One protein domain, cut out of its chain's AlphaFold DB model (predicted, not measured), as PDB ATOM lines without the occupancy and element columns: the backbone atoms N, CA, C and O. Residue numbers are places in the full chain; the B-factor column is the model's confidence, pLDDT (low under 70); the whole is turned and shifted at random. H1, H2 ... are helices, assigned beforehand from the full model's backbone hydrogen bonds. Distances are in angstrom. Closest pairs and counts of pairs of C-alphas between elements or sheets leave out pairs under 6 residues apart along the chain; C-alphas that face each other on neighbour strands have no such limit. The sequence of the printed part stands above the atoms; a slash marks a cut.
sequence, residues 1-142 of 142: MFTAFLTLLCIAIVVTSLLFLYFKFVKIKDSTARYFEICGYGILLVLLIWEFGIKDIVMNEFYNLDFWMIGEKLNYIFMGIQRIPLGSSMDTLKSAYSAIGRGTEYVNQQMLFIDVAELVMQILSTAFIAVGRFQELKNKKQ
ATOM      1  N   MET A   1       8.690  -8.797 -44.226       41.44
ATOM      2  CA  MET A   1       7.681  -9.419 -43.338       41.44
ATOM      3  C   MET A   1       7.491  -8.625 -42.047       41.44
ATOM      4  O   MET A   1       6.391  -8.148 -41.828       41.44
ATOM      5  N   PHE A   2       8.539  -8.374 -41.252       41.31
ATOM      6  CA  PHE A   2       8.434  -7.585 -40.008       41.31
ATOM      7  C   PHE A   2       7.917  -6.146 -40.206       41.31
ATOM      8  O   PHE A   2       7.068  -5.672 -39.460       41.31
ATOM      9  N   THR A   3       8.364  -5.465 -41.263       43.72
ATOM     10  CA  THR A   3       7.885  -4.126 -41.636       43.72
ATOM     11  C   THR A   3       6.410  -4.113 -42.033       43.72
ATOM     12  O   THR A   3       5.674  -3.264 -41.550       43.72
ATOM     13  N   ALA A   4       5.956  -5.084 -42.831       46.62
ATOM     14  CA  ALA A   4       4.548  -5.219 -43.215       46.62
ATOM     15  C   ALA A   4       3.638  -5.490 -42.000       46.62
ATOM     16  O   ALA A   4       2.572  -4.890 -41.883       46.62
ATOM     17  N   PHE A   5       4.100  -6.322 -41.060       52.09
ATOM     18  CA  PHE A   5       3.414  -6.567 -39.789       52.09
ATOM     19  C   PHE A   5       3.277  -5.285 -38.951       52.09
ATOM     20  O   PHE A   5       2.188  -4.966 -38.481       52.09
ATOM     21  N   LEU A   6       4.352  -4.501 -38.823       56.56
ATOM     22  CA  LEU A   6       4.334  -3.210 -38.124       56.56
ATOM     23  C   LEU A   6       3.391  -2.195 -38.782       56.56
ATOM     24  O   LEU A   6       2.683  -1.472 -38.081       56.56
ATOM     25  N   THR A   7       3.350  -2.144 -40.114       58.94
ATOM     26  CA  THR A   7       2.437  -1.253 -40.841       58.94
ATOM     27  C   THR A   7       0.979  -1.636 -40.596       58.94
ATOM     28  O   THR A   7       0.161  -0.762 -40.312       58.94
ATOM     29  N   LEU A   8       0.660  -2.931 -40.626       57.44
ATOM     30  CA  LEU A   8      -0.684  -3.432 -40.333       57.44
ATOM     31  C   LEU A   8      -1.094  -3.190 -38.879       57.44
ATOM     32  O   LEU A   8      -2.214  -2.742 -38.635       57.44
ATOM     33  N   LEU A   9      -0.182  -3.392 -37.926       62.62
ATOM     34  CA  LEU A   9      -0.409  -3.076 -36.517       62.62
ATOM     35  C   LEU A   9      -0.715  -1.581 -36.326       62.62
ATOM     36  O   LEU A   9      -1.677  -1.229 -35.646       62.62
ATOM     37  N   CYS A  10       0.054  -0.698 -36.970       65.81
ATOM     38  CA  CYS A  10      -0.201   0.743 -36.948       65.81
ATOM     39  C   CYS A  10      -1.573   1.095 -37.532       65.81
ATOM     40  O   CYS A  10      -2.308   1.871 -36.923       65.81
ATOM     41  N   ILE A  11      -1.950   0.511 -38.672       67.69
ATOM     42  CA  ILE A  11      -3.265   0.745 -39.287       67.69
ATOM     43  C   ILE A  11      -4.381   0.270 -38.352       67.69
ATOM     44  O   ILE A  11      -5.326   1.018 -38.112       67.69
ATOM     45  N   ALA A  12      -4.255  -0.919 -37.760       65.38
ATOM     46  CA  ALA A  12      -5.237  -1.449 -36.820       65.38
ATOM     47  C   ALA A  12      -5.391  -0.549 -35.582       65.38
ATOM     48  O   ALA A  12      -6.517  -0.241 -35.185       65.38
ATOM     49  N   ILE A  13      -4.285  -0.061 -35.010       70.56
ATOM     50  CA  ILE A  13      -4.303   0.872 -33.874       70.56
ATOM     51  C   ILE A  13      -4.983   2.186 -34.266       70.56
ATOM     52  O   ILE A  13      -5.830   2.678 -33.518       70.56
ATOM     53  N   VAL A  14      -4.658   2.745 -35.434       68.38
ATOM     54  CA  VAL A  14      -5.244   4.002 -35.919       68.38
ATOM     55  C   VAL A  14      -6.742   3.842 -36.168       68.38
ATOM     56  O   VAL A  14      -7.524   4.647 -35.669       68.38
ATOM     57  N   VAL A  15      -7.164   2.782 -36.859       68.69
ATOM     58  CA  VAL A  15      -8.582   2.501 -37.138       68.69
ATOM     59  C   VAL A  15      -9.357   2.276 -35.839       68.69
ATOM     60  O   VAL A  15     -10.416   2.872 -35.649       68.69
ATOM     61  N   THR A  16      -8.809   1.499 -34.904       65.69
ATOM     62  CA  THR A  16      -9.438   1.252 -33.596       65.69
ATOM     63  C   THR A  16      -9.542   2.537 -32.776       65.69
ATOM     64  O   THR A  16     -10.579   2.804 -32.171       65.69
ATOM     65  N   SER A  17      -8.503   3.375 -32.797       64.62
ATOM     66  CA  SER A  17      -8.490   4.666 -32.099       64.62
ATOM     67  C   SER A  17      -9.485   5.653 -32.708       64.62
ATOM     68  O   SER A  17     -10.181   6.354 -31.976       64.62
ATOM     69  N   LEU A  18      -9.599   5.686 -34.038       67.25
ATOM     70  CA  LEU A  18     -10.567   6.520 -34.748       67.25
ATOM     71  C   LEU A  18     -12.001   6.067 -34.489       67.25
ATOM     72  O   LEU A  18     -12.859   6.908 -34.233       67.25
ATOM     73  N   LEU A  19     -12.258   4.758 -34.482       67.19
ATOM     74  CA  LEU A  19     -13.554   4.208 -34.093       67.19
ATOM     75  C   LEU A  19     -13.872   4.560 -32.640       67.19
ATOM     76  O   LEU A  19     -14.946   5.082 -32.364       67.19
ATOM     77  N   PHE A  20     -12.930   4.365 -31.715       66.44
ATOM     78  CA  PHE A  20     -13.112   4.725 -30.309       66.44
ATOM     79  C   PHE A  20     -13.433   6.217 -30.125       66.44
ATOM     80  O   PHE A  20     -14.370   6.564 -29.403       66.44
ATOM     81  N   LEU A  21     -12.700   7.106 -30.804       65.88
ATOM     82  CA  LEU A  21     -12.975   8.544 -30.799       65.88
ATOM     83  C   LEU A  21     -14.350   8.846 -31.409       65.88
ATOM     84  O   LEU A  21     -15.128   9.590 -30.811       65.88
ATOM     85  N   TYR A  22     -14.693   8.225 -32.536       64.50
ATOM     86  CA  TYR A  22     -16.006   8.363 -33.159       64.50
ATOM     87  C   TYR A  22     -17.132   7.951 -32.198       64.50
ATOM     88  O   TYR A  22     -18.054   8.732 -31.990       64.50
ATOM     89  N   PHE A  23     -17.031   6.813 -31.508       62.50
ATOM     90  CA  PHE A  23     -18.036   6.373 -30.525       62.50
ATOM     91  C   PHE A  23     -18.099   7.237 -29.268       62.50
ATOM     92  O   PHE A  23     -19.171   7.406 -28.679       62.50
ATOM     93  N   LYS A  24     -16.964   7.798 -28.845       63.81
ATOM     94  CA  LYS A  24     -16.917   8.704 -27.698       63.81
ATOM     95  C   LYS A  24     -17.645  10.019 -27.988       63.81
ATOM     96  O   LYS A  24     -18.298  10.548 -27.090       63.81
ATOM     97  N   PHE A  25     -17.544  10.533 -29.214       62.25
ATOM     98  CA  PHE A  25     -18.055  11.861 -29.571       62.25
ATOM     99  C   PHE A  25     -19.371  11.852 -30.364       62.25
ATOM    100  O   PHE A  25     -20.125  12.822 -30.287       62.25
ATOM    101  N   VAL A  26     -19.702  10.774 -31.076       62.97
ATOM    102  CA  VAL A  26     -20.913  10.680 -31.902       62.97
ATOM    103  C   VAL A  26     -21.994   9.883 -31.174       62.97
ATOM    104  O   VAL A  26     -21.830   8.711 -30.841       62.97
ATOM    105  N   LYS A  27     -23.147  10.522 -30.931       63.78
ATOM    106  CA  LYS A  27     -24.351   9.839 -30.436       63.78
ATOM    107  C   LYS A  27     -24.985   9.046 -31.577       63.78
ATOM    108  O   LYS A  27     -25.751   9.596 -32.365       63.78
ATOM    109  N   ILE A  28     -24.678   7.756 -31.659       68.25
ATOM    110  CA  ILE A  28     -25.372   6.843 -32.574       68.25
ATOM    111  C   ILE A  28     -26.715   6.444 -31.956       68.25
ATOM    112  O   ILE A  28     -26.818   6.268 -30.743       68.25
ATOM    113  N   LYS A  29     -27.756   6.343 -32.789       76.75
ATOM    114  CA  LYS A  29     -29.061   5.797 -32.387       76.75
ATOM    115  C   LYS A  29     -28.957   4.283 -32.195       76.75
ATOM    116  O   LYS A  29     -28.289   3.606 -32.970       76.75
ATOM    117  N   ASP A  30     -29.697   3.743 -31.235       77.75
ATOM    118  CA  ASP A  30     -29.642   2.313 -30.898       77.75
ATOM    119  C   ASP A  30     -29.997   1.401 -32.069       77.75
ATOM    120  O   ASP A  30     -29.346   0.381 -32.285       77.75
ATOM    121  N   SER A  31     -30.982   1.797 -32.878       77.75
ATOM    122  CA  SER A  31     -31.355   1.054 -34.081       77.75
ATOM    123  C   SER A  31     -30.190   0.966 -35.069       77.75
ATOM    124  O   SER A  31     -29.883  -0.113 -35.564       77.75
ATOM    125  N   THR A  32     -29.487   2.074 -35.305       78.00
ATOM    126  CA  THR A  32     -28.311   2.129 -36.181       78.00
ATOM    127  C   THR A  32     -27.162   1.276 -35.644       78.00
ATOM    128  O   THR A  32     -26.552   0.538 -36.413       78.00
ATOM    129  N   ALA A  33     -26.897   1.311 -34.335       80.69
ATOM    130  CA  ALA A  33     -25.871   0.469 -33.717       80.69
ATOM    131  C   ALA A  33     -26.188  -1.033 -33.858       80.69
ATOM    132  O   ALA A  33     -25.297  -1.826 -34.158       80.69
ATOM    133  N   ARG A  34     -27.468  -1.412 -33.734       82.06
ATOM    134  CA  ARG A  34     -27.942  -2.788 -33.950       82.06
ATOM    135  C   ARG A  34     -27.744  -3.248 -35.399       82.06
ATOM    136  O   ARG A  34     -27.350  -4.388 -35.623       82.06
ATOM    137  N   TYR A  35     -27.982  -2.374 -36.382       77.38
ATOM    138  CA  TYR A  35     -27.726  -2.693 -37.792       77.38
ATOM    139  C   TYR A  35     -26.237  -2.909 -38.077       77.38
ATOM    140  O   TYR A  35     -25.894  -3.851 -38.792       77.38
ATOM    141  N   PHE A  36     -25.354  -2.093 -37.488       78.31
ATOM    142  CA  PHE A  36     -23.908  -2.316 -37.580       78.31
ATOM    143  C   PHE A  36     -23.510  -3.662 -36.976       78.31
ATOM    144  O   PHE A  36     -22.801  -4.420 -37.626       78.31
ATOM    145  N   GLU A  37     -24.022  -4.009 -35.797       82.94
ATOM    146  CA  GLU A  37     -23.726  -5.291 -35.150       82.94
ATOM    147  C   GLU A  37     -24.131  -6.496 -36.010       82.94
ATOM    148  O   GLU A  37     -23.326  -7.405 -36.219       82.94
ATOM    149  N   ILE A  38     -25.348  -6.482 -36.563       84.12
ATOM    150  CA  ILE A  38     -25.836  -7.544 -37.459       84.12
ATOM    151  C   ILE A  38     -24.954  -7.642 -38.709       84.12
ATOM    152  O   ILE A  38     -24.591  -8.744 -39.121       84.12
ATOM    153  N   CYS A  39     -24.569  -6.502 -39.287       76.44
ATOM    154  CA  CYS A  39     -23.656  -6.460 -40.426       76.44
ATOM    155  C   CYS A  39     -22.287  -7.066 -40.070       76.44
ATOM    156  O   CYS A  39     -21.767  -7.900 -40.808       76.44
ATOM    157  N   GLY A  40     -21.738  -6.722 -38.902       81.56
ATOM    158  CA  GLY A  40     -20.476  -7.270 -38.407       81.56
ATOM    159  C   GLY A  40     -20.517  -8.786 -38.210       81.56
ATOM    160  O   GLY A  40     -19.580  -9.470 -38.628       81.56
ATOM    161  N   TYR A  41     -21.614  -9.328 -37.666       86.94
ATOM    162  CA  TYR A  41     -21.827 -10.778 -37.575       86.94
ATOM    163  C   TYR A  41     -21.966 -11.449 -38.947       86.94
ATOM    164  O   TYR A  41     -21.456 -12.552 -39.133       86.94
ATOM    165  N   GLY A  42     -22.604 -10.789 -39.917       83.31
ATOM    166  CA  GLY A  42     -22.676 -11.279 -41.295       83.31
ATOM    167  C   GLY A  42     -21.293 -11.406 -41.938       83.31
ATOM    168  O   GLY A  42     -20.970 -12.452 -42.496       83.31
ATOM    169  N   ILE A  43     -20.447 -10.379 -41.797       79.88
ATOM    170  CA  ILE A  43     -19.056 -10.412 -42.280       79.88
ATOM    171  C   ILE A  43     -18.260 -11.512 -41.558       79.88
ATOM    172  O   ILE A  43     -17.523 -12.253 -42.204       79.88
ATOM    173  N   LEU A  44     -18.446 -11.666 -40.241       88.69
ATOM    174  CA  LEU A  44     -17.774 -12.709 -39.457       88.69
ATOM    175  C   LEU A  44     -18.118 -14.111 -39.963       88.69
ATOM    176  O   LEU A  44     -17.239 -14.957 -40.085       88.69
ATOM    177  N   LEU A  45     -19.392 -14.359 -40.269       86.31
ATOM    178  CA  LEU A  45     -19.842 -15.651 -40.780       86.31
ATOM    179  C   LEU A  45     -19.172 -15.990 -42.117       86.31
ATOM    180  O   LEU A  45     -18.719 -17.117 -42.303       86.31
ATOM    181  N   VAL A  46     -19.075 -15.014 -43.024       83.75
ATOM    182  CA  VAL A  46     -18.381 -15.192 -44.308       83.75
ATOM    183  C   VAL A  46     -16.903 -15.516 -44.086       83.75
ATOM    184  O   VAL A  46     -16.394 -16.442 -44.711       83.75
ATOM    185  N   LEU A  47     -16.236 -14.818 -43.161       85.88
ATOM    186  CA  LEU A  47     -14.839 -15.090 -42.801       85.88
ATOM    187  C   LEU A  47     -14.643 -16.494 -42.222       85.88
ATOM    188  O   LEU A  47     -13.695 -17.171 -42.593       85.88
ATOM    189  N   LEU A  48     -15.551 -16.960 -41.362       85.19
ATOM    190  CA  LEU A  48     -15.483 -18.315 -40.805       85.19
ATOM    191  C   LEU A  48     -15.645 -19.388 -41.887       85.19
ATOM    192  O   LEU A  48     -14.918 -20.378 -41.880       85.19
ATOM    193  N   ILE A  49     -16.580 -19.195 -42.823       83.38
ATOM    194  CA  ILE A  49     -16.763 -20.111 -43.959       83.38
ATOM    195  C   ILE A  49     -15.524 -20.095 -44.862       83.38
ATOM    196  O   ILE A  49     -15.110 -21.144 -45.350       83.38
ATOM    197  N   TRP A  50     -14.928 -18.925 -45.080       84.31
ATOM    198  CA  TRP A  50     -13.712 -18.785 -45.872       84.31
ATOM    199  C   TRP A  50     -12.517 -19.508 -45.233       84.31
ATOM    200  O   TRP A  50     -11.902 -20.347 -45.889       84.31
ATOM    201  N   GLU A  51     -12.239 -19.254 -43.953       79.88
ATOM    202  CA  GLU A  51     -11.085 -19.819 -43.242       79.88
ATOM    203  C   GLU A  51     -11.224 -21.340 -43.069       79.88
ATOM    204  O   GLU A  51     -10.425 -22.120 -43.582       79.88
ATOM    205  N   PHE A  52     -12.309 -21.788 -42.435       76.56
ATOM    206  CA  PHE A  52     -12.475 -23.205 -42.110       76.56
ATOM    207  C   PHE A  52     -13.010 -24.036 -43.278       76.56
ATOM    208  O   PHE A  52     -12.723 -25.224 -43.382       76.56
ATOM    209  N   GLY A  53     -13.833 -23.444 -44.143       76.50
ATOM    210  CA  GLY A  53     -14.451 -24.158 -45.257       76.50
ATOM    211  C   GLY A  53     -13.568 -24.185 -46.497       76.50
ATOM    212  O   GLY A  53     -13.386 -25.239 -47.096       76.50
ATOM    213  N   ILE A  54     -13.026 -23.037 -46.903       74.56
ATOM    214  CA  ILE A  54     -12.306 -22.929 -48.177       74.56
ATOM    215  C   ILE A  54     -10.807 -23.133 -47.974       74.56
ATOM    216  O   ILE A  54     -10.239 -24.007 -48.626       74.56
ATOM    217  N   LYS A  55     -10.160 -22.395 -47.070       73.19
ATOM    218  CA  LYS A  55      -8.710 -22.519 -46.857       73.19
ATOM    219  C   LYS A  55      -8.324 -23.878 -46.274       73.19
ATOM    220  O   LYS A  55      -7.522 -24.580 -46.887       73.19
ATOM    221  N   ASP A  56      -8.943 -24.281 -45.169       71.25
ATOM    222  CA  ASP A  56      -8.535 -25.493 -44.443       71.25
ATOM    223  C   ASP A  56      -8.967 -26.811 -45.104       71.25
ATOM    224  O   ASP A  56      -8.254 -27.811 -45.006       71.25
ATOM    225  N   ILE A  57     -10.127 -26.847 -45.772       74.00
ATOM    226  CA  ILE A  57     -10.644 -28.083 -46.388       74.00
ATOM    227  C   ILE A  57     -10.321 -28.134 -47.881       74.00
ATOM    228  O   ILE A  57      -9.842 -29.156 -48.367       74.00
ATOM    229  N   VAL A  58     -10.591 -27.054 -48.623       67.38
ATOM    230  CA  VAL A  58     -10.525 -27.070 -50.097       67.38
ATOM    231  C   VAL A  58      -9.139 -26.692 -50.618       67.38
ATOM    232  O   VAL A  58      -8.670 -27.286 -51.585       67.38
ATOM    233  N   MET A  59      -8.469 -25.721 -49.997       65.38
ATOM    234  CA  MET A  59      -7.212 -25.141 -50.488       65.38
ATOM    235  C   MET A  59      -6.002 -25.460 -49.604       65.38
ATOM    236  O   MET A  59      -4.960 -24.818 -49.737       65.38
ATOM    237  N   ASN A  60      -6.111 -26.474 -48.746       65.94
ATOM    238  CA  ASN A  60      -5.086 -26.830 -47.769       65.94
ATOM    239  C   ASN A  60      -3.713 -27.055 -48.424       65.94
ATOM    240  O   ASN A  60      -2.718 -26.478 -48.002       65.94
ATOM    241  N   GLU A  61      -3.664 -27.809 -49.527       60.97
ATOM    242  CA  GLU A  61      -2.421 -28.078 -50.269       60.97
ATOM    243  C   GLU A  61      -1.834 -26.828 -50.948       60.97
ATOM    244  O   GLU A  61      -0.622 -26.737 -51.145       60.97
ATOM    245  N   PHE A  62      -2.680 -25.848 -51.282       61.16
ATOM    246  CA  PHE A  62      -2.278 -24.601 -51.934       61.16
ATOM    247  C   PHE A  62      -1.777 -23.551 -50.932       61.16
ATOM    248  O   PHE A  62      -0.853 -22.805 -51.238       61.16
ATOM    249  N   TYR A  63      -2.338 -23.496 -49.723       57.81
ATOM    250  CA  TYR A  63      -1.850 -22.609 -48.659       57.81
ATOM    251  C   TYR A  63      -0.688 -23.228 -47.860       57.81
ATOM    252  O   TYR A  63       0.198 -22.497 -47.428       57.81
ATOM    253  N   ASN A  64      -0.603 -24.562 -47.764       63.19
ATOM    254  CA  ASN A  64       0.579 -25.294 -47.277       63.19
ATOM    255  C   ASN A  64       1.566 -25.627 -48.411       63.19
ATOM    256  O   ASN A  64       2.189 -26.694 -48.429       63.19
ATOM    257  N   LEU A  65       1.723 -24.692 -49.354       59.06
ATOM    258  CA  LEU A  65       2.537 -24.818 -50.568       59.06
ATOM    259  C   LEU A  65       3.984 -25.254 -50.283       59.06
ATOM    260  O   LEU A  65       4.616 -25.879 -51.132       59.06
ATOM    261  N   ASP A  66       4.498 -24.980 -49.081       57.28
ATOM    262  CA  ASP A  66       5.812 -25.430 -48.622       57.28
ATOM    263  C   ASP A  66       5.927 -26.961 -48.569       57.28
ATOM    264  O   ASP A  66       6.919 -27.508 -49.050       57.28
ATOM    265  N   PHE A  67       4.914 -27.681 -48.075       56.84
ATOM    266  CA  PHE A  67       4.939 -29.149 -48.032       56.84
ATOM    267  C   PHE A  67       4.812 -29.770 -49.424       56.84
ATOM    268  O   PHE A  67       5.529 -30.722 -49.739       56.84
ATOM    269  N   TRP A  68       3.957 -29.204 -50.278       62.19
ATOM    270  CA  TRP A  68       3.808 -29.651 -51.665       62.19
ATOM    271  C   TRP A  68       5.085 -29.402 -52.480       62.19
ATOM    272  O   TRP A  68       5.584 -30.298 -53.158       62.19
ATOM    273  N   MET A  69       5.684 -28.218 -52.341       65.50
ATOM    274  CA  MET A  69       6.946 -27.854 -52.986       65.50
ATOM    275  C   MET A  69       8.116 -28.719 -52.497       65.50
ATOM    276  O   MET A  69       8.968 -29.102 -53.303       65.50
ATOM    277  N   ILE A  70       8.172 -29.044 -51.200       64.88
ATOM    278  CA  ILE A  70       9.140 -30.003 -50.645       64.88
ATOM    279  C   ILE A  70       8.917 -31.393 -51.256       64.88
ATOM    280  O   ILE A  70       9.889 -32.028 -51.671       64.88
ATOM    281  N   GLY A  71       7.662 -31.837 -51.369       71.62
ATOM    282  CA  GLY A  71       7.284 -33.099 -52.009       71.62
ATOM    283  C   GLY A  71       7.724 -33.179 -53.472       71.62
ATOM    284  O   GLY A  71       8.411 -34.125 -53.852       71.62
ATOM    285  N   GLU A  72       7.423 -32.158 -54.274       73.56
ATOM    286  CA  GLU A  72       7.830 -32.070 -55.684       73.56
ATOM    287  C   GLU A  72       9.352 -32.056 -55.848       73.56
ATOM    288  O   GLU A  72       9.905 -32.782 -56.676       73.56
ATOM    289  N   LYS A  73      10.063 -31.293 -55.010       77.38
ATOM    290  CA  LYS A  73      11.532 -31.271 -55.013       77.38
ATOM    291  C   LYS A  73      12.132 -32.628 -54.654       77.38
ATOM    292  O   LYS A  73      13.067 -33.063 -55.326       77.38
ATOM    293  N   LEU A  74      11.590 -33.311 -53.645       78.56
ATOM    294  CA  LEU A  74      11.985 -34.677 -53.286       78.56
ATOM    295  C   LEU A  74      11.755 -35.644 -54.450       78.56
ATOM    296  O   LEU A  74      12.662 -36.393 -54.812       78.56
ATOM    297  N   ASN A  75      10.584 -35.583 -55.081       81.06
ATOM    298  CA  ASN A  75      10.233 -36.445 -56.205       81.06
ATOM    299  C   ASN A  75      11.180 -36.227 -57.401       81.06
ATOM    300  O   ASN A  75      11.667 -37.180 -58.015       81.06
ATOM    301  N   TYR A  76      11.544 -34.970 -57.674       80.94
ATOM    302  CA  TYR A  76      12.501 -34.619 -58.724       80.94
ATOM    303  C   TYR A  76      13.929 -35.098 -58.428       80.94
ATOM    304  O   TYR A  76      14.639 -35.519 -59.346       80.94
ATOM    305  N   ILE A  77      14.352 -35.078 -57.158       81.00
ATOM    306  CA  ILE A  77      15.631 -35.661 -56.726       81.00
ATOM    307  C   ILE A  77      15.627 -37.175 -56.972       81.00
ATOM    308  O   ILE A  77      16.574 -37.690 -57.570       81.00
ATOM    309  N   PHE A  78      14.559 -37.884 -56.586       83.62
ATOM    310  CA  PHE A  78      14.438 -39.325 -56.835       83.62
ATOM    311  C   PHE A  78      14.461 -39.662 -58.330       83.62
ATOM    312  O   PHE A  78      15.171 -40.579 -58.749       83.62
ATOM    313  N   MET A  79      13.768 -38.875 -59.155       80.56
ATOM    314  CA  MET A  79      13.810 -39.021 -60.610       80.56
ATOM    315  C   MET A  79      15.219 -38.774 -61.173       80.56
ATOM    316  O   MET A  79      15.665 -39.495 -62.067       80.56
ATOM    317  N   GLY A  80      15.948 -37.787 -60.644       78.44
ATOM    318  CA  GLY A  80      17.338 -37.521 -61.017       78.44
ATOM    319  C   GLY A  80      18.264 -38.698 -60.706       78.44
ATOM    320  O   GLY A  80      19.018 -39.123 -61.581       78.44
ATOM    321  N   ILE A  81      18.152 -39.285 -59.509       81.25
ATOM    322  CA  ILE A  81      18.931 -40.468 -59.097       81.25
ATOM    323  C   ILE A  81      18.723 -41.640 -60.068       81.25
ATOM    324  O   ILE A  81      19.675 -42.349 -60.382       81.25
ATOM    325  N   GLN A  82      17.507 -41.824 -60.584       81.06
ATOM    326  CA  GLN A  82      17.203 -42.888 -61.547       81.06
ATOM    327  C   GLN A  82      17.694 -42.578 -62.970       81.06
ATOM    328  O   GLN A  82      18.078 -43.491 -63.700       81.06
ATOM    329  N   ARG A  83      17.687 -41.305 -63.387       77.38
ATOM    330  CA  ARG A  83      17.943 -40.892 -64.779       77.38
ATOM    331  C   ARG A  83      19.393 -40.510 -65.087       77.38
ATOM    332  O   ARG A  83      19.812 -40.633 -66.238       77.38
ATOM    333  N   ILE A  84      20.167 -40.068 -64.096       78.31
ATOM    334  CA  ILE A  84      21.592 -39.723 -64.265       78.31
ATOM    335  C   ILE A  84      22.439 -40.947 -64.665       78.31
ATOM    336  O   ILE A  84      23.197 -40.833 -65.627       78.31
ATOM    337  N   PRO A  85      22.280 -42.136 -64.047       76.06
ATOM    338  CA  PRO A  85      22.986 -43.345 -64.481       76.06
ATOM    339  C   PRO A  85      22.631 -43.784 -65.910       76.06
ATOM    340  O   PRO A  85      23.399 -44.500 -66.540       76.06
ATOM    341  N   LEU A  86      21.481 -43.335 -66.430       79.19
ATOM    342  CA  LEU A  86      20.996 -43.595 -67.790       79.19
ATOM    343  C   LEU A  86      21.489 -42.553 -68.818       79.19
ATOM    344  O   LEU A  86      21.034 -42.562 -69.959       79.19
ATOM    345  N   GLY A  87      22.398 -41.648 -68.435       78.62
ATOM    346  CA  GLY A  87      23.010 -40.662 -69.335       78.62
ATOM    347  C   GLY A  87      22.287 -39.312 -69.417       78.62
ATOM    348  O   GLY A  87      22.594 -38.507 -70.293       78.62
ATOM    349  N   SER A  88      21.333 -39.035 -68.521       76.06
ATOM    350  CA  SER A  88      20.669 -37.723 -68.475       76.06
ATOM    351  C   SER A  88      21.603 -36.633 -67.940       76.06
ATOM    352  O   SER A  88      22.330 -36.847 -66.972       76.06
ATOM    353  N   SER A  89      21.541 -35.436 -68.534       80.31
ATOM    354  CA  SER A  89      22.357 -34.293 -68.109       80.31
ATOM    355  C   SER A  89      21.956 -33.782 -66.723       80.31
ATOM    356  O   SER A  89      20.804 -33.411 -66.476       80.31
ATOM    357  N   MET A  90      22.946 -33.711 -65.831       76.62
ATOM    358  CA  MET A  90      22.804 -33.166 -64.480       76.62
ATOM    359  C   MET A  90      22.388 -31.689 -64.495       76.62
ATOM    360  O   MET A  90      21.600 -31.258 -63.652       76.62
ATOM    361  N   ASP A  91      22.849 -30.917 -65.481       79.69
ATOM    362  CA  ASP A  91      22.536 -29.488 -65.588       79.69
ATOM    363  C   ASP A  91      21.063 -29.245 -65.933       79.69
ATOM    364  O   ASP A  91      20.429 -28.342 -65.382       79.69
ATOM    365  N   THR A  92      20.476 -30.091 -66.784       78.88
ATOM    366  CA  THR A  92      19.048 -30.019 -67.128       78.88
ATOM    367  C   THR A  92      18.172 -30.338 -65.915       78.88
ATOM    368  O   THR A  92      17.200 -29.629 -65.648       78.88
ATOM    369  N   LEU A  93      18.546 -31.358 -65.135       77.69
ATOM    370  CA  LEU A  93      17.859 -31.731 -63.895       77.69
ATOM    371  C   LEU A  93      17.965 -30.637 -62.829       77.69
ATOM    372  O   LEU A  93      16.965 -30.292 -62.202       77.69
ATOM    373  N   LYS A  94      19.152 -30.047 -62.659       78.38
ATOM    374  CA  LYS A  94      19.391 -28.954 -61.709       78.38
ATOM    375  C   LYS A  94      18.613 -27.692 -62.084       78.38
ATOM    376  O   LYS A  94      18.044 -27.044 -61.206       78.38
ATOM    377  N   SER A  95      18.554 -27.362 -63.374       77.00
ATOM    378  CA  SER A  95      17.774 -26.229 -63.877       77.00
ATOM    379  C   SER A  95      16.280 -26.420 -63.607       77.00
ATOM    380  O   SER A  95      15.655 -25.552 -62.995       77.00
ATOM    381  N   ALA A  96      15.735 -27.594 -63.937       74.62
ATOM    382  CA  ALA A  96      14.339 -27.919 -63.667       74.62
ATOM    383  C   ALA A  96      14.021 -27.937 -62.161       74.62
ATOM    384  O   ALA A  96      13.059 -27.304 -61.738       74.62
ATOM    385  N   TYR A  97      14.881 -28.534 -61.328       77.25
ATOM    386  CA  TYR A  97      14.758 -28.493 -59.865       77.25
ATOM    387  C   TYR A  97      14.745 -27.058 -59.314       77.25
ATOM    388  O   TYR A  97      13.976 -26.729 -58.412       77.25
ATOM    389  N   SER A  98      15.577 -26.176 -59.877       74.38
ATOM    390  CA  SER A  98      15.641 -24.760 -59.490       74.38
ATOM    391  C   SER A  98      14.434 -23.930 -59.946       74.38
ATOM    392  O   SER A  98      14.268 -22.791 -59.494       74.38
ATOM    393  N   ALA A  99      13.621 -24.472 -60.853       72.88
ATOM    394  CA  ALA A  99      12.371 -23.877 -61.308       72.88
ATOM    395  C   ALA A  99      11.169 -24.334 -60.459       72.88
ATOM    396  O   ALA A  99      10.185 -23.601 -60.375       72.88
ATOM    397  N   ILE A 100      11.259 -25.484 -59.773       69.81
ATOM    398  CA  ILE A 100      10.219 -25.965 -58.849       69.81
ATOM    399  C   ILE A 100      10.090 -24.989 -57.680       69.81
ATOM    400  O   ILE A 100      11.061 -24.706 -56.968       69.81
ATOM    401  N   GLY A 101       8.877 -24.480 -57.472       59.50
ATOM    402  CA  GLY A 101       8.594 -23.541 -56.391       59.50
ATOM    403  C   GLY A 101       8.901 -22.081 -56.708       59.50
ATOM    404  O   GLY A 101       8.667 -21.220 -55.861       59.50
ATOM    405  N   ARG A 102       9.355 -21.755 -57.928       63.44
ATOM    406  CA  ARG A 102       9.191 -20.389 -58.438       63.44
ATOM    407  C   ARG A 102       7.715 -20.203 -58.771       63.44
ATOM    408  O   ARG A 102       7.326 -20.264 -59.934       63.44
ATOM    409  N   GLY A 103       6.885 -20.025 -57.743       55.38
ATOM    410  CA  GLY A 103       5.557 -19.464 -57.944       55.38
ATOM    411  C   GLY A 103       5.725 -18.203 -58.786       55.38
ATOM    412  O   GLY A 103       6.622 -17.398 -58.516       55.38
ATOM    413  N   THR A 104       4.944 -18.059 -59.857       57.81
ATOM    414  CA  THR A 104       4.970 -16.814 -60.629       57.81
ATOM    415  C   THR A 104       4.730 -15.676 -59.647       57.81
ATOM    416  O   THR A 104       3.805 -15.767 -58.843       57.81
ATOM    417  N   GLU A 105       5.545 -14.625 -59.692       58.69
ATOM    418  CA  GLU A 105       5.458 -13.457 -58.800       58.69
ATOM    419  C   GLU A 105       4.015 -12.921 -58.680       58.69
ATOM    420  O   GLU A 105       3.576 -12.492 -57.616       58.69
ATOM    421  N   TYR A 106       3.242 -13.095 -59.753       55.06
ATOM    422  CA  TYR A 106       1.805 -12.871 -59.851       55.06
ATOM    423  C   TYR A 106       0.944 -13.641 -58.827       55.06
ATOM    424  O   TYR A 106       0.121 -13.034 -58.150       55.06
ATOM    425  N   VAL A 107       1.143 -14.953 -58.661       61.53
ATOM    426  CA  VAL A 107       0.384 -15.789 -57.704       61.53
ATOM    427  C   VAL A 107       0.707 -15.385 -56.265       61.53
ATOM    428  O   VAL A 107      -0.195 -15.258 -55.441       61.53
ATOM    429  N   ASN A 108       1.974 -15.084 -55.973       63.19
ATOM    430  CA  ASN A 108       2.373 -14.600 -54.650       63.19
ATOM    431  C   ASN A 108       1.770 -13.221 -54.330       63.19
ATOM    432  O   ASN A 108       1.356 -12.980 -53.197       63.19
ATOM    433  N   GLN A 109       1.678 -12.321 -55.313       62.34
ATOM    434  CA  GLN A 109       0.999 -11.034 -55.134       62.34
ATOM    435  C   GLN A 109      -0.513 -11.191 -54.928       62.34
ATOM    436  O   GLN A 109      -1.086 -10.477 -54.104       62.34
ATOM    437  N   GLN A 110      -1.159 -12.126 -55.629       59.56
ATOM    438  CA  GLN A 110      -2.582 -12.422 -55.434       59.56
ATOM    439  C   GLN A 110      -2.867 -12.964 -54.030       59.56
ATOM    440  O   GLN A 110      -3.809 -12.505 -53.388       59.56
ATOM    441  N   MET A 111      -2.026 -13.870 -53.528       68.62
ATOM    442  CA  MET A 111      -2.136 -14.401 -52.164       68.62
ATOM    443  C   MET A 111      -2.012 -13.297 -51.114       68.62
ATOM    444  O   MET A 111      -2.871 -13.168 -50.246       68.62
ATOM    445  N   LEU A 112      -1.016 -12.420 -51.263       65.38
ATOM    446  CA  LEU A 112      -0.833 -11.284 -50.361       65.38
ATOM    447  C   LEU A 112      -2.027 -10.316 -50.396       65.38
ATOM    448  O   LEU A 112      -2.413  -9.778 -49.359       65.38
ATOM    449  N   PHE A 113      -2.630 -10.092 -51.567       65.81
ATOM    450  CA  PHE A 113      -3.838  -9.275 -51.677       65.81
ATOM    451  C   PHE A 113      -5.031  -9.906 -50.947       65.81
ATOM    452  O   PHE A 113      -5.747  -9.198 -50.238       65.81
ATOM    453  N   ILE A 114      -5.225 -11.221 -51.092       70.56
ATOM    454  CA  ILE A 114      -6.288 -11.967 -50.406       70.56
ATOM    455  C   ILE A 114      -6.109 -11.866 -48.888       70.56
ATOM    456  O   ILE A 114      -7.059 -11.497 -48.196       70.56
ATOM    457  N   ASP A 115      -4.895 -12.082 -48.382       73.19
ATOM    458  CA  ASP A 115      -4.606 -12.008 -46.945       73.19
ATOM    459  C   ASP A 115      -4.836 -10.592 -46.381       73.19
ATOM    460  O   ASP A 115      -5.383 -10.421 -45.289       73.19
ATOM    461  N   VAL A 116      -4.477  -9.546 -47.137       71.44
ATOM    462  CA  VAL A 116      -4.745  -8.152 -46.741       71.44
ATOM    463  C   VAL A 116      -6.245  -7.849 -46.740       71.44
ATOM    464  O   VAL A 116      -6.738  -7.212 -45.806       71.44
ATOM    465  N   ALA A 117      -6.980  -8.289 -47.763       68.75
ATOM    466  CA  ALA A 117      -8.425  -8.092 -47.839       68.75
ATOM    467  C   ALA A 117      -9.146  -8.790 -46.677       68.75
ATOM    468  O   ALA A 117     -10.052  -8.216 -46.067       68.75
ATOM    469  N   GLU A 118      -8.705  -9.996 -46.328       78.69
ATOM    470  CA  GLU A 118      -9.229 -10.750 -45.197       78.69
ATOM    471  C   GLU A 118      -8.993 -10.034 -43.867       78.69
ATOM    472  O   GLU A 118      -9.933  -9.842 -43.092       78.69
ATOM    473  N   LEU A 119      -7.772  -9.552 -43.635       78.00
ATOM    474  CA  LEU A 119      -7.438  -8.790 -42.436       78.00
ATOM    475  C   LEU A 119      -8.309  -7.533 -42.296       78.00
ATOM    476  O   LEU A 119      -8.804  -7.227 -41.210       78.00
ATOM    477  N   VAL A 120      -8.544  -6.815 -43.397       72.50
ATOM    478  CA  VAL A 120      -9.444  -5.652 -43.404       72.50
ATOM    479  C   VAL A 120     -10.871  -6.065 -43.031       72.50
ATOM    480  O   VAL A 120     -11.497  -5.404 -42.199       72.50
ATOM    481  N   MET A 121     -11.381  -7.165 -43.589       72.31
ATOM    482  CA  MET A 121     -12.717  -7.672 -43.260       72.31
ATOM    483  C   MET A 121     -12.832  -8.113 -41.795       72.31
ATOM    484  O   MET A 121     -13.845  -7.815 -41.159       72.31
ATOM    485  N   GLN A 122     -11.806  -8.756 -41.229       82.75
ATOM    486  CA  GLN A 122     -11.774  -9.149 -39.815       82.75
ATOM    487  C   GLN A 122     -11.825  -7.925 -38.888       82.75
ATOM    488  O   GLN A 122     -12.604  -7.897 -37.926       82.75
ATOM    489  N   ILE A 123     -11.046  -6.883 -39.200       79.75
ATOM    490  CA  ILE A 123     -11.045  -5.623 -38.444       79.75
ATOM    491  C   ILE A 123     -12.421  -4.952 -38.522       79.75
ATOM    492  O   ILE A 123     -12.962  -4.546 -37.492       79.75
ATOM    493  N   LEU A 124     -13.010  -4.862 -39.719       73.69
ATOM    494  CA  LEU A 124     -14.328  -4.251 -39.920       73.69
ATOM    495  C   LEU A 124     -15.438  -5.013 -39.194       73.69
ATOM    496  O   LEU A 124     -16.256  -4.396 -38.512       73.69
ATOM    497  N   SER A 125     -15.440  -6.342 -39.294       83.81
ATOM    498  CA  SER A 125     -16.383  -7.203 -38.579       83.81
ATOM    499  C   SER A 125     -16.321  -6.959 -37.070       83.81
ATOM    500  O   SER A 125     -17.339  -6.664 -36.437       83.81
ATOM    501  N   THR A 126     -15.112  -6.988 -36.507       85.00
ATOM    502  CA  THR A 126     -14.882  -6.788 -35.070       85.00
ATOM    503  C   THR A 126     -15.310  -5.395 -34.624       85.00
ATOM    504  O   THR A 126     -16.006  -5.248 -33.617       85.00
ATOM    505  N   ALA A 127     -14.947  -4.368 -35.397       78.19
ATOM    506  CA  ALA A 127     -15.353  -2.994 -35.150       78.19
ATOM    507  C   ALA A 127     -16.877  -2.863 -35.093       78.19
ATOM    508  O   ALA A 127     -17.401  -2.327 -34.120       78.19
ATOM    509  N   PHE A 128     -17.577  -3.385 -36.102       80.06
ATOM    510  CA  PHE A 128     -19.032  -3.313 -36.245       80.06
ATOM    511  C   PHE A 128     -19.780  -4.035 -35.124       80.06
ATOM    512  O   PHE A 128     -20.753  -3.498 -34.592       80.06
ATOM    513  N   ILE A 129     -19.294  -5.202 -34.699       85.44
ATOM    514  CA  ILE A 129     -19.845  -5.911 -33.537       85.44
ATOM    515  C   ILE A 129     -19.626  -5.090 -32.260       85.44
ATOM    516  O   ILE A 129     -20.553  -4.916 -31.463       85.44
ATOM    517  N   ALA A 130     -18.424  -4.534 -32.075       81.19
ATOM    518  CA  ALA A 130     -18.104  -3.723 -30.905       81.19
ATOM    519  C   ALA A 130     -19.024  -2.496 -30.790       81.19
ATOM    520  O   ALA A 130     -19.461  -2.178 -29.684       81.19
ATOM    521  N   VAL A 131     -19.391  -1.859 -31.910       79.25
ATOM    522  CA  VAL A 131     -20.348  -0.736 -31.942       79.25
ATOM    523  C   VAL A 131     -21.651  -1.067 -31.220       79.25
ATOM    524  O   VAL A 131     -22.057  -0.338 -30.312       79.25
ATOM    525  N   GLY A 132     -22.311  -2.155 -31.624       78.88
ATOM    526  CA  GLY A 132     -23.600  -2.543 -31.050       78.88
ATOM    527  C   GLY A 132     -23.482  -2.872 -29.571       78.88
ATOM    528  O   GLY A 132     -24.258  -2.372 -28.754       78.88
ATOM    529  N   ARG A 133     -22.439  -3.627 -29.207       83.88
ATOM    530  CA  ARG A 133     -22.195  -4.043 -27.821       83.88
ATOM    531  C   ARG A 133     -21.876  -2.874 -26.893       83.88
ATOM    532  O   ARG A 133     -22.413  -2.814 -25.788       83.88
ATOM    533  N   PHE A 134     -21.054  -1.919 -27.327       81.31
ATOM    534  CA  PHE A 134     -20.754  -0.729 -26.527       81.31
ATOM    535  C   PHE A 134     -21.978   0.171 -26.343       81.31
ATOM    536  O   PHE A 134     -22.186   0.688 -25.242       81.31
ATOM    537  N   GLN A 135     -22.808   0.330 -27.378       77.38
ATOM    538  CA  GLN A 135     -24.049   1.094 -27.269       77.38
ATOM    539  C   GLN A 135     -25.032   0.431 -26.289       77.38
ATOM    540  O   GLN A 135     -25.591   1.110 -25.427       77.38
ATOM    541  N   GLU A 136     -25.183  -0.897 -26.349       79.06
ATOM    542  CA  GLU A 136     -26.027  -1.653 -25.414       79.06
ATOM    543  C   GLU A 136     -25.576  -1.455 -23.953       79.06
ATOM    544  O   GLU A 136     -26.392  -1.200 -23.065       79.06
ATOM    545  N   LEU A 137     -24.264  -1.517 -23.700       78.38
ATOM    546  CA  LEU A 137     -23.687  -1.307 -22.368       78.38
ATOM    547  C   LEU A 137     -23.856   0.129 -21.858       78.38
ATOM    548  O   LEU A 137     -24.055   0.333 -20.659       78.38
ATOM    549  N   LYS A 138     -23.770   1.125 -22.745       74.31
ATOM    550  CA  LYS A 138     -23.958   2.538 -22.395       74.31
ATOM    551  C   LYS A 138     -25.385   2.814 -21.925       74.31
ATOM    552  O   LYS A 138     -25.558   3.509 -20.929       74.31
ATOM    553  N   ASN A 139     -26.378   2.232 -22.592       69.12
ATOM    554  CA  ASN A 139     -27.783   2.436 -22.242       69.12
ATOM    555  C   ASN A 139     -28.222   1.631 -21.014       69.12
ATOM    556  O   ASN A 139     -29.138   2.050 -20.327       69.12
ATOM    557  N   LYS A 140     -27.552   0.516 -20.692       62.59
ATOM    558  CA  LYS A 140     -27.787  -0.242 -19.445       62.59
ATOM    559  C   LYS A 140     -27.279   0.459 -18.176       62.59
ATOM    560  O   LYS A 140     -27.627   0.034 -17.080       62.59
ATOM    561  N   LYS A 141     -26.406   1.464 -18.307       54.91
ATOM    562  CA  LYS A 141     -25.845   2.237 -17.181       54.91
ATOM    563  C   LYS A 141     -26.613   3.531 -16.872       54.91
ATOM    564  O   LYS A 141     -26.254   4.191 -15.899       54.91
ATOM    565  N   GLN A 142     -27.593   3.905 -17.697       44.75
ATOM    566  CA  GLN A 142     -28.535   4.996 -17.420       44.75
ATOM    567  C   GLN A 142     -29.830   4.429 -16.851       44.75
ATOM    568  O   GLN A 142     -30.425   5.135 -16.010       44.75
TER     569      GLN A 142
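Overview. This is residues 1 to 142 of the 142 residues of an uncharacterized protein of Clostridiales bacterium AM23-16LB (UniProt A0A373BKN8). A long, slim rod of helices: at one half the longest helix, H6, runs between H1 and H2, side by side with each, and at the other half the narrow helical hairpin of H4 and H5 carries the rod on past the ends of H2 and H6. H6 packs over many residues on H2 and much more loosely on H1, whose first residues, 2 to 7, stand free, while tiny H3 makes the step from H2 to H4. The printed part has 142 residues with six named helices, H1 to H6 in order along the chain, and no named strand; the class is all helix. The whole is extended, with a radius of gyration of the C-alphas of 24.3 A and spans of 86 by 30 by 21 A.

Along the chain. H6, residues 105 to 139, is 51.9 A from first to last C-alpha, from C-alpha 105 at (5.458, -13.457, -58.800) to C-alpha 139 at (-27.783, 2.436, -22.242). H2, residues 30 to 58, is 40.0 A long, and H1, residues 2 to 25, is 34.5 A long and begins with C-alpha 2 at (8.434, -7.585, -40.008). H3 is residues 60 to 63, 5.4 A. H4, residues 65 to 83, measures 26.4 A, and H5, residues 90 to 99, measures 14.3 A.

Arrangement. H6 and H2 touch, with the C-alphas of Gly 40 and Ser 125 closest at 4.1 A. They run opposite ways at a shallow tilt of 34 degrees, only just short of steep. H1 touches H6 with residues 12 to 23 alone, on residues 123 to 131 of H6; the closest C-alphas are those of Ala 12 and Ile 123, 7.3 A apart. These two run the same way at a shallow tilt of 25 degrees. H1 and H2 are apart. H2 and H3 are close but not clearly touching, with the C-alphas of Lys 55 and Tyr 63 closest at 7.1 A. H3 and H4 touch only at the corner, and only just, with 3 pairs of C-alphas within 8 A; the closest are Glu 61 and Trp 68, 6.6 A. H4, with residues 73 to 80 alone, touches H5, and the two form a hairpin, opposite ways at a shallow tilt of 10 degrees; the C-alphas of Lys 73 and Tyr 97 are closest, 6.5 A. H4 and H6 are apart, as are H5 and H6. Of the three touching pairs with a tilt, each is shallow, a mostly aligned packing. Every O i to N i+4 pair is within hydrogen-bond range in H1, H4 and H5; H2 has 22 of 25 and H6 30 of 31, and H3 is too short for such a pair.

Size, cuts and confidence. The C-alphas of Gly 87 and Gln 142 are the two farthest apart, 86.2 A. The printed part has no cut. The link from H4 to H5 is short, the others are tight, and no link is long. Residues 104 to 110, of which 105 to 110 belong to H6, also stand free. The mean pLDDT of the printed part is 71.5; 59 residues are under 70, among them 1 to 12, 14 to 28, 58 to 70 and 100 to 113.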